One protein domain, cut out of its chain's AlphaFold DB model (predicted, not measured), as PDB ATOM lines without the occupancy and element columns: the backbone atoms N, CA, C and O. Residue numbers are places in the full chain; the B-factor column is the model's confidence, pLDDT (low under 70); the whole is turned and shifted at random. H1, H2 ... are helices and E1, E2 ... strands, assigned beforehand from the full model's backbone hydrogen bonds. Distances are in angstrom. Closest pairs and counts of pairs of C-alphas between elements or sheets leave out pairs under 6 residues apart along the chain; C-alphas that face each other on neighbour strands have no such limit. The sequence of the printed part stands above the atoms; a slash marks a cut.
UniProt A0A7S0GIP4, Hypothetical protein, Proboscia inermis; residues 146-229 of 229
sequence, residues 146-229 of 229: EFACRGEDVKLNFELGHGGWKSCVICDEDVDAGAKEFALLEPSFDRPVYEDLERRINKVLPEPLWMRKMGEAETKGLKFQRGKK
ATOM      1  N   GLU A 146     -12.442 -35.555  83.546       89.25
ATOM      2  CA  GLU A 146     -11.953 -36.242  84.742       89.25
ATOM      3  C   GLU A 146     -10.545 -36.775  84.473       89.25
ATOM      4  O   GLU A 146     -10.274 -37.328  83.404       89.25
ATOM      5  N   PHE A 147      -9.619 -36.562  85.408       88.62
ATOM      6  CA  PHE A 147      -8.270 -37.124  85.338       88.62
ATOM      7  C   PHE A 147      -7.607 -37.170  86.713       88.62
ATOM      8  O   PHE A 147      -7.985 -36.448  87.634       88.62
ATOM      9  N   ALA A 148      -6.557 -37.982  86.820       90.00
ATOM     10  CA  ALA A 148      -5.760 -38.074  88.031       90.00
ATOM     11  C   ALA A 148      -4.695 -36.963  88.097       90.00
ATOM     12  O   ALA A 148      -3.871 -36.808  87.189       90.00
ATOM     13  N   CYS A 149      -4.645 -36.229  89.208       91.50
ATOM     14  CA  CYS A 149      -3.573 -35.282  89.524       91.50
ATOM     15  C   CYS A 149      -3.006 -35.619  90.900       91.50
ATOM     16  O   CYS A 149      -3.739 -35.634  91.885       91.50
ATOM     17  N   ARG A 150      -1.706 -35.944  90.980       89.25
ATOM     18  CA  ARG A 150      -1.077 -36.454  92.216       89.25
ATOM     19  C   ARG A 150      -1.808 -37.680  92.811       89.25
ATOM     20  O   ARG A 150      -1.836 -37.881  94.021       89.25
ATOM     21  N   GLY A 151      -2.407 -38.499  91.948       87.25
ATOM     22  CA  GLY A 151      -3.218 -39.654  92.341       87.25
ATOM     23  C   GLY A 151      -4.643 -39.318  92.784       87.25
ATOM     24  O   GLY A 151      -5.427 -40.241  92.936       87.25
ATOM     25  N   GLU A 152      -4.993 -38.043  92.952       89.88
ATOM     26  CA  GLU A 152      -6.350 -37.618  93.294       89.88
ATOM     27  C   GLU A 152      -7.243 -37.509  92.054       89.88
ATOM     28  O   GLU A 152      -6.773 -37.073  90.998       89.88
ATOM     29  N   ASP A 153      -8.534 -37.799  92.211       90.25
ATOM     30  CA  ASP A 153      -9.535 -37.630  91.157       90.25
ATOM     31  C   ASP A 153      -9.938 -36.157  91.023       90.25
ATOM     32  O   ASP A 153     -10.645 -35.593  91.866       90.25
ATOM     33  N   VAL A 154      -9.479 -35.518  89.947       93.06
ATOM     34  CA  VAL A 154      -9.779 -34.120  89.628       93.06
ATOM     35  C   VAL A 154     -10.862 -34.044  88.567       93.06
ATOM     36  O   VAL A 154     -10.770 -34.681  87.516       93.06
ATOM     37  N   LYS A 155     -11.850 -33.183  88.814       93.81
ATOM     38  CA  LYS A 155     -12.875 -32.808  87.842       93.81
ATOM     39  C   LYS A 155     -12.656 -31.383  87.368       93.81
ATOM     40  O   LYS A 155     -12.477 -30.466  88.175       93.81
ATOM     41  N   LEU A 156     -12.679 -31.199  86.052       94.25
ATOM     42  CA  LEU A 156     -12.674 -29.896  85.400       94.25
ATOM     43  C   LEU A 156     -13.960 -29.710  84.612       94.25
ATOM     44  O   LEU A 156     -14.242 -30.468  83.686       94.25
ATOM     45  N   ASN A 157     -14.672 -28.638  84.938       95.44
ATOM     46  CA  ASN A 157     -15.934 -28.297  84.299       95.44
ATOM     47  C   ASN A 157     -15.807 -26.936  83.629       95.44
ATOM     48  O   ASN A 157     -15.276 -26.011  84.232       95.44
ATOM     49  N   PHE A 158     -16.319 -26.792  82.417       95.81
ATOM     50  CA  PHE A 158     -16.451 -25.515  81.733       95.81
ATOM     51  C   PHE A 158     -17.874 -25.375  81.222       95.81
ATOM     52  O   PHE A 158     -18.413 -26.302  80.623       95.81
ATOM     53  N   GLU A 159     -18.450 -24.194  81.392       92.94
ATOM     54  CA  GLU A 159     -19.734 -23.848  80.801       92.94
ATOM     55  C   GLU A 159     -19.699 -22.388  80.346       92.94
ATOM     56  O   GLU A 159     -19.420 -21.461  81.124       92.94
ATOM     57  N   LEU A 160     -19.950 -22.180  79.053       89.00
ATOM     58  CA  LEU A 160     -19.957 -20.855  78.457       89.00
ATOM     59  C   LEU A 160     -21.083 -20.011  79.071       89.00
ATOM     60  O   LEU A 160     -22.244 -20.397  79.063       89.00
ATOM     61  N   GLY A 161     -20.734 -18.834  79.593       86.00
ATOM     62  CA  GLY A 161     -21.676 -17.945  80.288       86.00
ATOM     63  C   GLY A 161     -21.736 -18.135  81.809       86.00
ATOM     64  O   GLY A 161     -22.298 -17.281  82.490       86.00
ATOM     65  N   HIS A 162     -21.087 -19.168  82.362       86.50
ATOM     66  CA  HIS A 162     -21.149 -19.521  83.790       86.50
ATOM     67  C   HIS A 162     -19.805 -19.387  84.535       86.50
ATOM     68  O   HIS A 162     -19.548 -20.079  85.526       86.50
ATOM     69  N   GLY A 163     -18.959 -18.451  84.086       83.62
ATOM     70  CA  GLY A 163     -17.710 -18.072  84.765       83.62
ATOM     71  C   GLY A 163     -16.464 -18.865  84.355       83.62
ATOM     72  O   GLY A 163     -15.428 -18.716  84.993       83.62
ATOM     73  N   GLY A 164     -16.548 -19.675  83.295       91.19
ATOM     74  CA  GLY A 164     -15.409 -20.406  82.737       91.19
ATOM     75  C   GLY A 164     -15.136 -21.743  83.431       91.19
ATOM     76  O   GLY A 164     -16.054 -22.425  83.885       91.19
ATOM     77  N   TRP A 165     -13.866 -22.131  83.467       95.50
ATOM     78  CA  TRP A 165     -13.363 -23.358  84.068       95.50
ATOM     79  C   TRP A 165     -13.510 -23.348  85.580       95.50
ATOM     80  O   TRP A 165     -13.083 -22.415  86.250       95.50
ATOM     81  N   LYS A 166     -14.028 -24.445  86.116       96.31
ATOM     82  CA  LYS A 166     -14.084 -24.781  87.534       96.31
ATOM     83  C   LYS A 166     -13.301 -26.061  87.751       96.31
ATOM     84  O   LYS A 166     -13.261 -26.926  86.877       96.31
ATOM     85  N   SER A 167     -12.667 -26.164  88.909       96.31
ATOM     86  CA  SER A 167     -11.811 -27.295  89.246       96.31
ATOM     87  C   SER A 167     -12.084 -27.759  90.665       96.31
ATOM     88  O   SER A 167     -12.102 -26.945  91.592       96.31
ATOM     89  N   CYS A 168     -12.280 -29.059  90.841       95.25
ATOM     90  CA  CYS A 168     -12.415 -29.662  92.156       95.25
ATOM     91  C   CYS A 168     -11.717 -31.017  92.218       95.25
ATOM     92  O   CYS A 168     -11.491 -31.669  91.201       95.25
ATOM     93  N   VAL A 169     -11.353 -31.412  93.431       93.56
ATOM     94  CA  VAL A 169     -10.929 -32.773  93.748       93.56
ATOM     95  C   VAL A 169     -12.044 -33.458  94.525       93.56
ATOM     96  O   VAL A 169     -12.620 -32.854  95.437       93.56
ATOM     97  N   ILE A 170     -12.345 -34.702  94.161       88.44
ATOM     98  CA  ILE A 170     -13.288 -35.546  94.892       88.44
ATOM     99  C   ILE A 170     -12.500 -36.555  95.723       88.44
ATOM    100  O   ILE A 170     -11.702 -37.322  95.199       88.44
ATOM    101  N   CYS A 171     -12.736 -36.558  97.032       84.50
ATOM    102  CA  CYS A 171     -12.184 -37.535  97.960       84.50
ATOM    103  C   CYS A 171     -13.295 -38.472  98.433       84.50
ATOM    104  O   CYS A 171     -14.193 -38.056  99.165       84.50
ATOM    105  N   ASP A 172     -13.210 -39.741  98.055       75.19
ATOM    106  CA  ASP A 172     -14.203 -40.783  98.342       75.19
ATOM    107  C   ASP A 172     -13.747 -41.776  99.431       75.19
ATOM    108  O   ASP A 172     -14.314 -42.854  99.596       75.19
ATOM    109  N   GLU A 173     -12.690 -41.431 100.170       69.75
ATOM    110  CA  GLU A 173     -11.992 -42.365 101.061       69.75
ATOM    111  C   GLU A 173     -12.842 -42.841 102.242       69.75
ATOM    112  O   GLU A 173     -12.612 -43.923 102.776       69.75
ATOM    113  N   ASP A 174     -13.836 -42.054 102.647       65.31
ATOM    114  CA  ASP A 174     -14.706 -42.390 103.763       65.31
ATOM    115  C   ASP A 174     -16.127 -42.670 103.274       65.31
ATOM    116  O   ASP A 174     -16.963 -41.774 103.175       65.31
ATOM    117  N   VAL A 175     -16.386 -43.945 102.973       59.56
ATOM    118  CA  VAL A 175     -17.689 -44.439 102.490       59.56
ATOM    119  C   VAL A 175     -18.836 -44.033 103.428       59.56
ATOM    120  O   VAL A 175     -19.936 -43.759 102.958       59.56
ATOM    121  N   ASP A 176     -18.565 -43.931 104.733       62.22
ATOM    122  CA  ASP A 176     -19.558 -43.570 105.751       62.22
ATOM    123  C   ASP A 176     -19.823 -42.053 105.814       62.22
ATOM    124  O   ASP A 176     -20.926 -41.629 106.158       62.22
ATOM    125  N   ALA A 177     -18.827 -41.226 105.475       62.56
ATOM    126  CA  ALA A 177     -18.941 -39.763 105.483       62.56
ATOM    127  C   ALA A 177     -19.351 -39.174 104.122       62.56
ATOM    128  O   ALA A 177     -19.625 -37.975 104.033       62.56
ATOM    129  N   GLY A 178     -19.404 -40.006 103.080       68.19
ATOM    130  CA  GLY A 178     -19.688 -39.594 101.712       68.19
ATOM    131  C   GLY A 178     -18.501 -38.909 101.030       68.19
ATOM    132  O   GLY A 178     -17.495 -38.555 101.650       68.19
ATOM    133  N   ALA A 179     -18.625 -38.725  99.715       78.25
ATOM    134  CA  ALA A 179     -17.607 -38.051  98.923       78.25
ATOM    135  C   ALA A 179     -17.475 -36.580  99.351       78.25
ATOM    136  O   ALA A 179     -18.459 -35.837  99.379       78.25
ATOM    137  N   LYS A 180     -16.253 -36.153  99.674       85.62
ATOM    138  CA  LYS A 180     -15.923 -34.754  99.959       85.62
ATOM    139  C   LYS A 180     -15.396 -34.092  98.699       85.62
ATOM    140  O   LYS A 180     -14.512 -34.631  98.044       85.62
ATOM    141  N   GLU A 181     -15.901 -32.904  98.401       90.44
ATOM    142  CA  GLU A 181     -15.443 -32.095  97.277       90.44
ATOM    143  C   GLU A 181     -14.657 -30.886  97.785       90.44
ATOM    144  O   GLU A 181     -15.120 -30.155  98.664       90.44
ATOM    145  N   PHE A 182     -13.476 -30.654  97.214       92.25
ATOM    146  CA  PHE A 182     -12.686 -29.456  97.483       92.25
ATOM    147  C   PHE A 182     -12.460 -28.680  96.191       92.25
ATOM    148  O   PHE A 182     -11.813 -29.173  95.265       92.25
ATOM    149  N   ALA A 183     -12.945 -27.438  96.144       94.56
ATOM    150  CA  ALA A 183     -12.623 -26.517  95.061       94.56
ATOM    151  C   ALA A 183     -11.117 -26.209  95.060       94.56
ATOM    152  O   ALA A 183     -10.525 -25.897  96.101       94.56
ATOM    153  N   LEU A 184     -10.490 -26.296  93.888       94.69
ATOM    154  CA  LEU A 184      -9.056 -26.081  93.738       94.69
ATOM    155  C   LEU A 184      -8.783 -24.608  93.419       94.69
ATOM    156  O   LEU A 184      -8.334 -23.861  94.293       94.69
ATOM    157  N   LEU A 185      -9.042 -24.192  92.184       95.00
ATOM    158  CA  LEU A 185      -8.763 -22.846  91.690       95.00
ATOM    159  C   LEU A 185     -10.049 -22.025  91.568       95.00
ATOM    160  O   LEU A 185     -11.129 -22.583  91.367       95.00
ATOM    161  N   GLU A 186      -9.908 -20.702  91.648       93.94
ATOM    162  CA  GLU A 186     -10.997 -19.781  91.323       93.94
ATOM    163  C   GLU A 186     -11.413 -19.926  89.850       93.94
ATOM    164  O   GLU A 186     -10.557 -20.230  89.007       93.94
ATOM    165  N   PRO A 187     -12.696 -19.702  89.514       94.19
ATOM    166  CA  PRO A 187     -13.159 -19.811  88.140       94.19
ATOM    167  C   PRO A 187     -12.403 -18.886  87.176       94.19
ATOM    168  O   PRO A 187     -12.183 -17.712  87.477       94.19
ATOM    169  N   SER A 188     -12.018 -19.407  86.008       93.62
ATOM    170  CA  SER A 188     -11.265 -18.661  84.988       93.62
ATOM    171  C   SER A 188     -11.627 -19.098  83.573       93.62
ATOM    172  O   SER A 188     -11.932 -20.260  83.336       93.62
ATOM    173  N   PHE A 189     -11.553 -18.199  82.592       91.62
ATOM    174  CA  PHE A 189     -11.711 -18.579  81.181       91.62
ATOM    175  C   PHE A 189     -10.507 -19.351  80.631       91.62
ATOM    176  O   PHE A 189     -10.658 -20.119  79.678       91.62
ATOM    177  N   ASP A 190      -9.348 -19.221  81.274       91.94
ATOM    178  CA  ASP A 190      -8.165 -20.005  80.947       91.94
ATOM    179  C   ASP A 190      -8.253 -21.390  81.583       91.94
ATOM    180  O   ASP A 190      -8.531 -21.536  82.778       91.94
ATOM    181  N   ARG A 191      -8.000 -22.426  80.778       92.31
ATOM    182  CA  ARG A 191      -8.017 -23.805  81.270       92.31
ATOM    183  C   ARG A 191      -6.891 -24.005  82.292       92.31
ATOM    184  O   ARG A 191      -5.736 -23.754  81.944       92.31
ATOM    185  N   PRO A 192      -7.182 -24.546  83.490       93.81
ATOM    186  CA  PRO A 192      -6.159 -24.894  84.464       93.81
ATOM    187  C   PRO A 192      -5.061 -25.792  83.886       93.81
ATOM    188  O   PRO A 192      -5.339 -26.782  83.197       93.81
ATOM    189  N   VAL A 193      -3.812 -25.455  84.204       93.38
ATOM    190  CA  VAL A 193      -2.640 -26.290  83.916       93.38
ATOM    191  C   VAL A 193      -2.367 -27.242  85.080       93.38
ATOM    192  O   VAL A 193      -2.753 -26.978  86.222       93.38
ATOM    193  N   TYR A 194      -1.725 -28.372  84.784       93.06
ATOM    194  CA  TYR A 194      -1.527 -29.459  85.747       93.06
ATOM    195  C   TYR A 194      -0.771 -28.990  86.994       93.06
ATOM    196  O   TYR A 194      -1.165 -29.296  88.115       93.06
ATOM    197  N   GLU A 195       0.274 -28.192  86.802       95.69
ATOM    198  CA  GLU A 195       1.178 -27.735  87.854       95.69
ATOM    199  C   GLU A 195       0.470 -26.841  88.883       95.69
ATOM    200  O   GLU A 195       0.772 -26.891  90.078       95.69
ATOM    201  N   ASP A 196      -0.497 -26.032  88.444       96.00
ATOM    202  CA  ASP A 196      -1.270 -25.167  89.337       96.00
ATOM    203  C   ASP A 196      -2.302 -25.964  90.140       96.00
ATOM    204  O   ASP A 196      -2.476 -25.716  91.339       96.00
ATOM    205  N   LEU A 197      -2.930 -26.961  89.509       96.31
ATOM    206  CA  LEU A 197      -3.815 -27.910  90.187       96.31
ATOM    207  C   LEU A 197      -3.041 -28.705  91.241       96.31
ATOM    208  O   LEU A 197      -3.445 -28.729  92.401       96.31
ATOM    209  N   GLU A 198      -1.887 -29.265  90.882       95.25
ATOM    210  CA  GLU A 198      -1.027 -30.016  91.797       95.25
ATOM    211  C   GLU A 198      -0.582 -29.153  92.987       95.25
ATOM    212  O   GLU A 198      -0.690 -29.563  94.148       95.25
ATOM    213  N   ARG A 199      -0.126 -27.918  92.732       95.94
ATOM    214  CA  ARG A 199       0.262 -26.976  93.793       95.94
ATOM    215  C   ARG A 199      -0.897 -26.700  94.743       95.94
ATOM    216  O   ARG A 199      -0.679 -26.533  95.944       95.94
ATOM    217  N   ARG A 200      -2.121 -26.609  94.226       95.94
ATOM    218  CA  ARG A 200      -3.304 -26.360  95.043       95.94
ATOM    219  C   ARG A 200      -3.726 -27.593  95.830       95.94
ATOM    220  O   ARG A 200      -3.988 -27.445  97.020       95.94
ATOM    221  N   ILE A 201      -3.703 -28.776  95.219       94.69
ATOM    222  CA  ILE A 201      -3.960 -30.061  95.882       94.69
ATOM    223  C   ILE A 201      -3.009 -30.236  97.064       94.69
ATOM    224  O   ILE A 201      -3.468 -30.471  98.171       94.69
ATOM    225  N   ASN A 202      -1.707 -29.997  96.883       94.12
ATOM    226  CA  ASN A 202      -0.723 -30.050  97.972       94.12
ATOM    227  C   ASN A 202      -1.047 -29.111  99.152       94.12
ATOM    228  O   ASN A 202      -0.628 -29.370 100.277       94.12
ATOM    229  N   LYS A 203      -1.773 -28.010  98.919       94.12
ATOM    230  CA  LYS A 203      -2.194 -27.086  99.983       94.12
ATOM    231  C   LYS A 203      -3.453 -27.555 100.708       94.12
ATOM    232  O   LYS A 203      -3.546 -27.346 101.912       94.12
ATOM    233  N   VAL A 204      -4.432 -28.108  99.987       92.62
ATOM    234  CA  VAL A 204      -5.733 -28.512 100.564       92.62
ATOM    235  C   VAL A 204      -5.730 -29.949 101.091       92.62
ATOM    236  O   VAL A 204      -6.453 -30.253 102.031       92.62
ATOM    237  N   LEU A 205      -4.873 -30.802 100.530       91.44
ATOM    238  CA  LEU A 205      -4.643 -32.195 100.903       91.44
ATOM    239  C   LEU A 205      -3.125 -32.418 101.038       91.44
ATOM    240  O   LEU A 205      -2.493 -32.940 100.121       91.44
ATOM    241  N   PRO A 206      -2.484 -31.977 102.136       89.50
ATOM    242  CA  PRO A 206      -1.026 -32.046 102.272       89.50
ATOM    243  C   PRO A 206      -0.493 -33.479 102.240       89.50
ATOM    244  O   PRO A 206       0.532 -33.755 101.614       89.50
ATOM    245  N   GLU A 207      -1.221 -34.407 102.855       89.81
ATOM    246  CA  GLU A 207      -0.874 -35.823 102.852       89.81
ATOM    247  C   GLU A 207      -1.196 -36.460 101.491       89.81
ATOM    248  O   GLU A 207      -2.313 -36.316 100.989       89.81
ATOM    249  N   PRO A 208      -0.236 -37.161 100.866       87.00
ATOM    250  CA  PRO A 208      -0.475 -37.824  99.592       87.00
ATOM    251  C   PRO A 208      -1.470 -38.978  99.754       87.00
ATOM    252  O   PRO A 208      -1.499 -39.639 100.795       87.00
ATOM    253  N   LEU A 209      -2.225 -39.273  98.689       86.38
ATOM    254  CA  LEU A 209      -3.258 -40.312  98.672       86.38
ATOM    255  C   LEU A 209      -2.806 -41.644  99.284       86.38
ATOM    256  O   LEU A 209      -3.492 -42.209 100.129       86.38
ATOM    257  N   TRP A 210      -1.626 -42.144  98.903       85.69
ATOM    258  CA  TRP A 210      -1.137 -43.437  99.394       85.69
ATOM    259  C   TRP A 210      -0.972 -43.466 100.920       85.69
ATOM    260  O   TRP A 210      -1.238 -44.492 101.536       85.69
ATOM    261  N   MET A 211      -0.569 -42.353 101.540       86.00
ATOM    262  CA  MET A 211      -0.377 -42.269 102.988       86.00
ATOM    263  C   MET A 211      -1.728 -42.272 103.706       86.00
ATOM    264  O   MET A 211      -1.903 -43.016 104.671       86.00
ATOM    265  N   ARG A 212      -2.712 -41.537 103.170       86.75
ATOM    266  CA  ARG A 212      -4.093 -41.542 103.673       86.75
ATOM    267  C   ARG A 212      -4.732 -42.927 103.562       86.75
ATOM    268  O   ARG A 212      -5.269 -43.434 104.543       86.75
ATOM    269  N   LYS A 213      -4.574 -43.599 102.416       83.19
ATOM    270  CA  LYS A 213      -5.061 -44.974 102.198       83.19
ATOM    271  C   LYS A 213      -4.366 -46.002 103.096       83.19
ATOM    272  O   LYS A 213      -5.023 -46.933 103.556       83.19
ATOM    273  N   MET A 214      -3.070 -45.842 103.378       84.12
ATOM    274  CA  MET A 214      -2.356 -46.693 104.339       84.12
ATOM    275  C   MET A 214      -2.875 -46.493 105.765       84.12
ATOM    276  O   MET A 214      -3.196 -47.478 106.425       84.12
ATOM    277  N   GLY A 215      -3.059 -45.248 106.212       82.44
ATOM    278  CA  GLY A 215      -3.656 -44.963 107.522       82.44
ATOM    279  C   GLY A 215      -5.090 -45.495 107.646       82.44
ATOM    280  O   GLY A 215      -5.474 -46.069 108.669       82.44
ATOM    281  N   GLU A 216      -5.880 -45.393 106.575       79.62
ATOM    282  CA  GLU A 216      -7.213 -45.990 106.498       79.62
ATOM    283  C   GLU A 216      -7.147 -47.522 106.616       79.62
ATOM    284  O   GLU A 216      -7.944 -48.125 107.335       79.62
ATOM    285  N   ALA A 217      -6.199 -48.165 105.929       81.81
ATOM    286  CA  ALA A 217      -5.990 -49.608 105.984       81.81
ATOM    287  C   ALA A 217      -5.537 -50.091 107.368       81.81
ATOM    288  O   ALA A 217      -6.004 -51.132 107.823       81.81
ATOM    289  N   GLU A 218      -4.682 -49.338 108.056       81.94
ATOM    290  CA  GLU A 218      -4.282 -49.628 109.438       81.94
ATOM    291  C   GLU A 218      -5.469 -49.516 110.401       81.94
ATOM    292  O   GLU A 218      -5.654 -50.370 111.267       81.94
ATOM    293  N   THR A 219      -6.318 -48.503 110.214       82.06
ATOM    294  CA  THR A 219      -7.442 -48.220 111.119       82.06
ATOM    295  C   THR A 219      -8.626 -49.162 110.901       82.06
ATOM    296  O   THR A 219      -9.219 -49.670 111.850       82.06
ATOM    297  N   LYS A 220      -9.007 -49.381 109.639       80.00
ATOM    298  CA  LYS A 220     -10.231 -50.098 109.252       80.00
ATOM    299  C   LYS A 220      -9.936 -51.490 108.646       80.00
ATOM    300  O   LYS A 220     -10.867 -52.183 108.242       80.00
ATOM    301  N   GLY A 221      -8.673 -51.918 108.549       77.12
ATOM    302  CA  GLY A 221      -8.247 -53.128 107.819       77.12
ATOM    303  C   GLY A 221      -8.194 -52.913 106.300       77.12
ATOM    304  O   GLY A 221      -8.608 -51.868 105.809       77.12
ATOM    305  N   LEU A 222      -7.718 -53.872 105.503       75.56
ATOM    306  CA  LEU A 222      -7.677 -53.712 104.036       75.56
ATOM    307  C   LEU A 222      -9.088 -53.727 103.428       75.56
ATOM    308  O   LEU A 222      -9.930 -54.515 103.854       75.56
ATOM    309  N   LYS A 223      -9.351 -52.911 102.395       67.94
ATOM    310  CA  LYS A 223     -10.694 -52.752 101.790       67.94
ATOM    311  C   LYS A 223     -11.357 -54.088 101.411       67.94
ATOM    312  O   LYS A 223     -12.535 -54.268 101.673       67.94
ATOM    313  N   PHE A 224     -10.601 -55.058 100.891       68.69
ATOM    314  CA  PHE A 224     -11.110 -56.391 100.519       68.69
ATOM    315  C   PHE A 224     -11.385 -57.335 101.706       68.69
ATOM    316  O   PHE A 224     -11.969 -58.403 101.531       68.69
ATOM    317  N   GLN A 225     -10.950 -56.973 102.915       68.31
ATOM    318  CA  GLN A 225     -11.268 -57.686 104.158       68.31
ATOM    319  C   GLN A 225     -12.523 -57.114 104.836       68.31
ATOM    320  O   GLN A 225     -13.181 -57.810 105.611       68.31
ATOM    321  N   ARG A 226     -12.884 -55.865 104.518       65.00
ATOM    322  CA  ARG A 226     -14.078 -55.174 105.015       65.00
ATOM    323  C   ARG A 226     -15.300 -55.669 104.233       65.00
ATOM    324  O   ARG A 226     -15.611 -55.162 103.167       65.00
ATOM    325  N   GLY A 227     -15.942 -56.726 104.723       56.81
ATOM    326  CA  GLY A 227     -17.086 -57.365 104.052       56.81
ATOM    327  C   GLY A 227     -17.192 -58.874 104.275       56.81
ATOM    328  O   GLY A 227     -18.182 -59.481 103.889       56.81
ATOM    329  N   LYS A 228     -16.194 -59.489 104.927       44.88
ATOM    330  CA  LYS A 228     -16.292 -60.854 105.464       44.88
ATOM    331  C   LYS A 228     -16.473 -60.816 106.984       44.88
ATOM    332  O   LYS A 228     -15.552 -61.156 107.723       44.88
ATOM    333  N   LYS A 229     -17.639 -60.371 107.443       41.81
ATOM    334  CA  LYS A 229     -18.189 -60.703 108.761       41.81
ATOM    335  C   LYS A 229     -19.687 -60.889 108.634       41.81
ATOM    336  O   LYS A 229     -20.299 -60.046 107.945       41.81
TER     337      LYS A 229
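This is residues 146 to 229 of the 229 residues of the protein "Hypothetical protein" of Proboscia inermis (UniProt A0A7S0GIP4). A strongly twisted sheet of four strands has H1 lying across one face, while H2 and the tail after it lead away past the sheet and make much of the length. The sheet, in the order E1, E2, E3, E4, is a meander, each strand the antiparallel neighbour of the one before, and with H1 on one face it forms two layers. The printed part has 84 residues, with four named strands followed by two named helices, of mixed class. It is loose, with a radius of gyration of the C-alphas of 15.4 A, and a rod spanning 51 by 22 by 17 A.

The inner strands E2, residues 152 to 159, and E3, residues 164 to 171, form a hairpin, with N 166 and O 157 2.7 A apart. Edge strand E1, residues 146 to 149, forms a hairpin with E2, with N 149 and O 152 at 2.9 A. Edge strand E4, residues 180 to 183, forms a hairpin with E3, with N 171 and O 180 at 2.8 A. H1, residues 194 to 204, is on the sheet at a height of 8.7 A and runs across the strands, at 63 degrees to E2 on the local plane. The closest C-alphas of E1 and H1, Cys 149 and Glu 198, are 6.3 A apart. H2, residues 209 to 220, is not on the sheet and is apart from H1; its closest C-alpha to E2 is that of Leu 209, 6.8 A from Glu 152. In H1 and H2 every O i to N i+4 pair is within hydrogen-bond range.

E2 measures 22.9 A and E3 23.1 A from first to last C-alpha, E1 9.7 A and E4 10.1 A. E1 begins at C-alpha 146 (-11.953, -36.242, 84.742). H1 measures 15.4 A; H2 measures 16.0 A and ends at C-alpha 220 (-10.231, -50.098, 109.252).

The C-alphas farthest apart, those of Gly 161 and Lys 229, are 51.5 A apart. The printed part has no cut, and no link is long. The pLDDT is under 70 at residues 173 to 178 and 223 to 229.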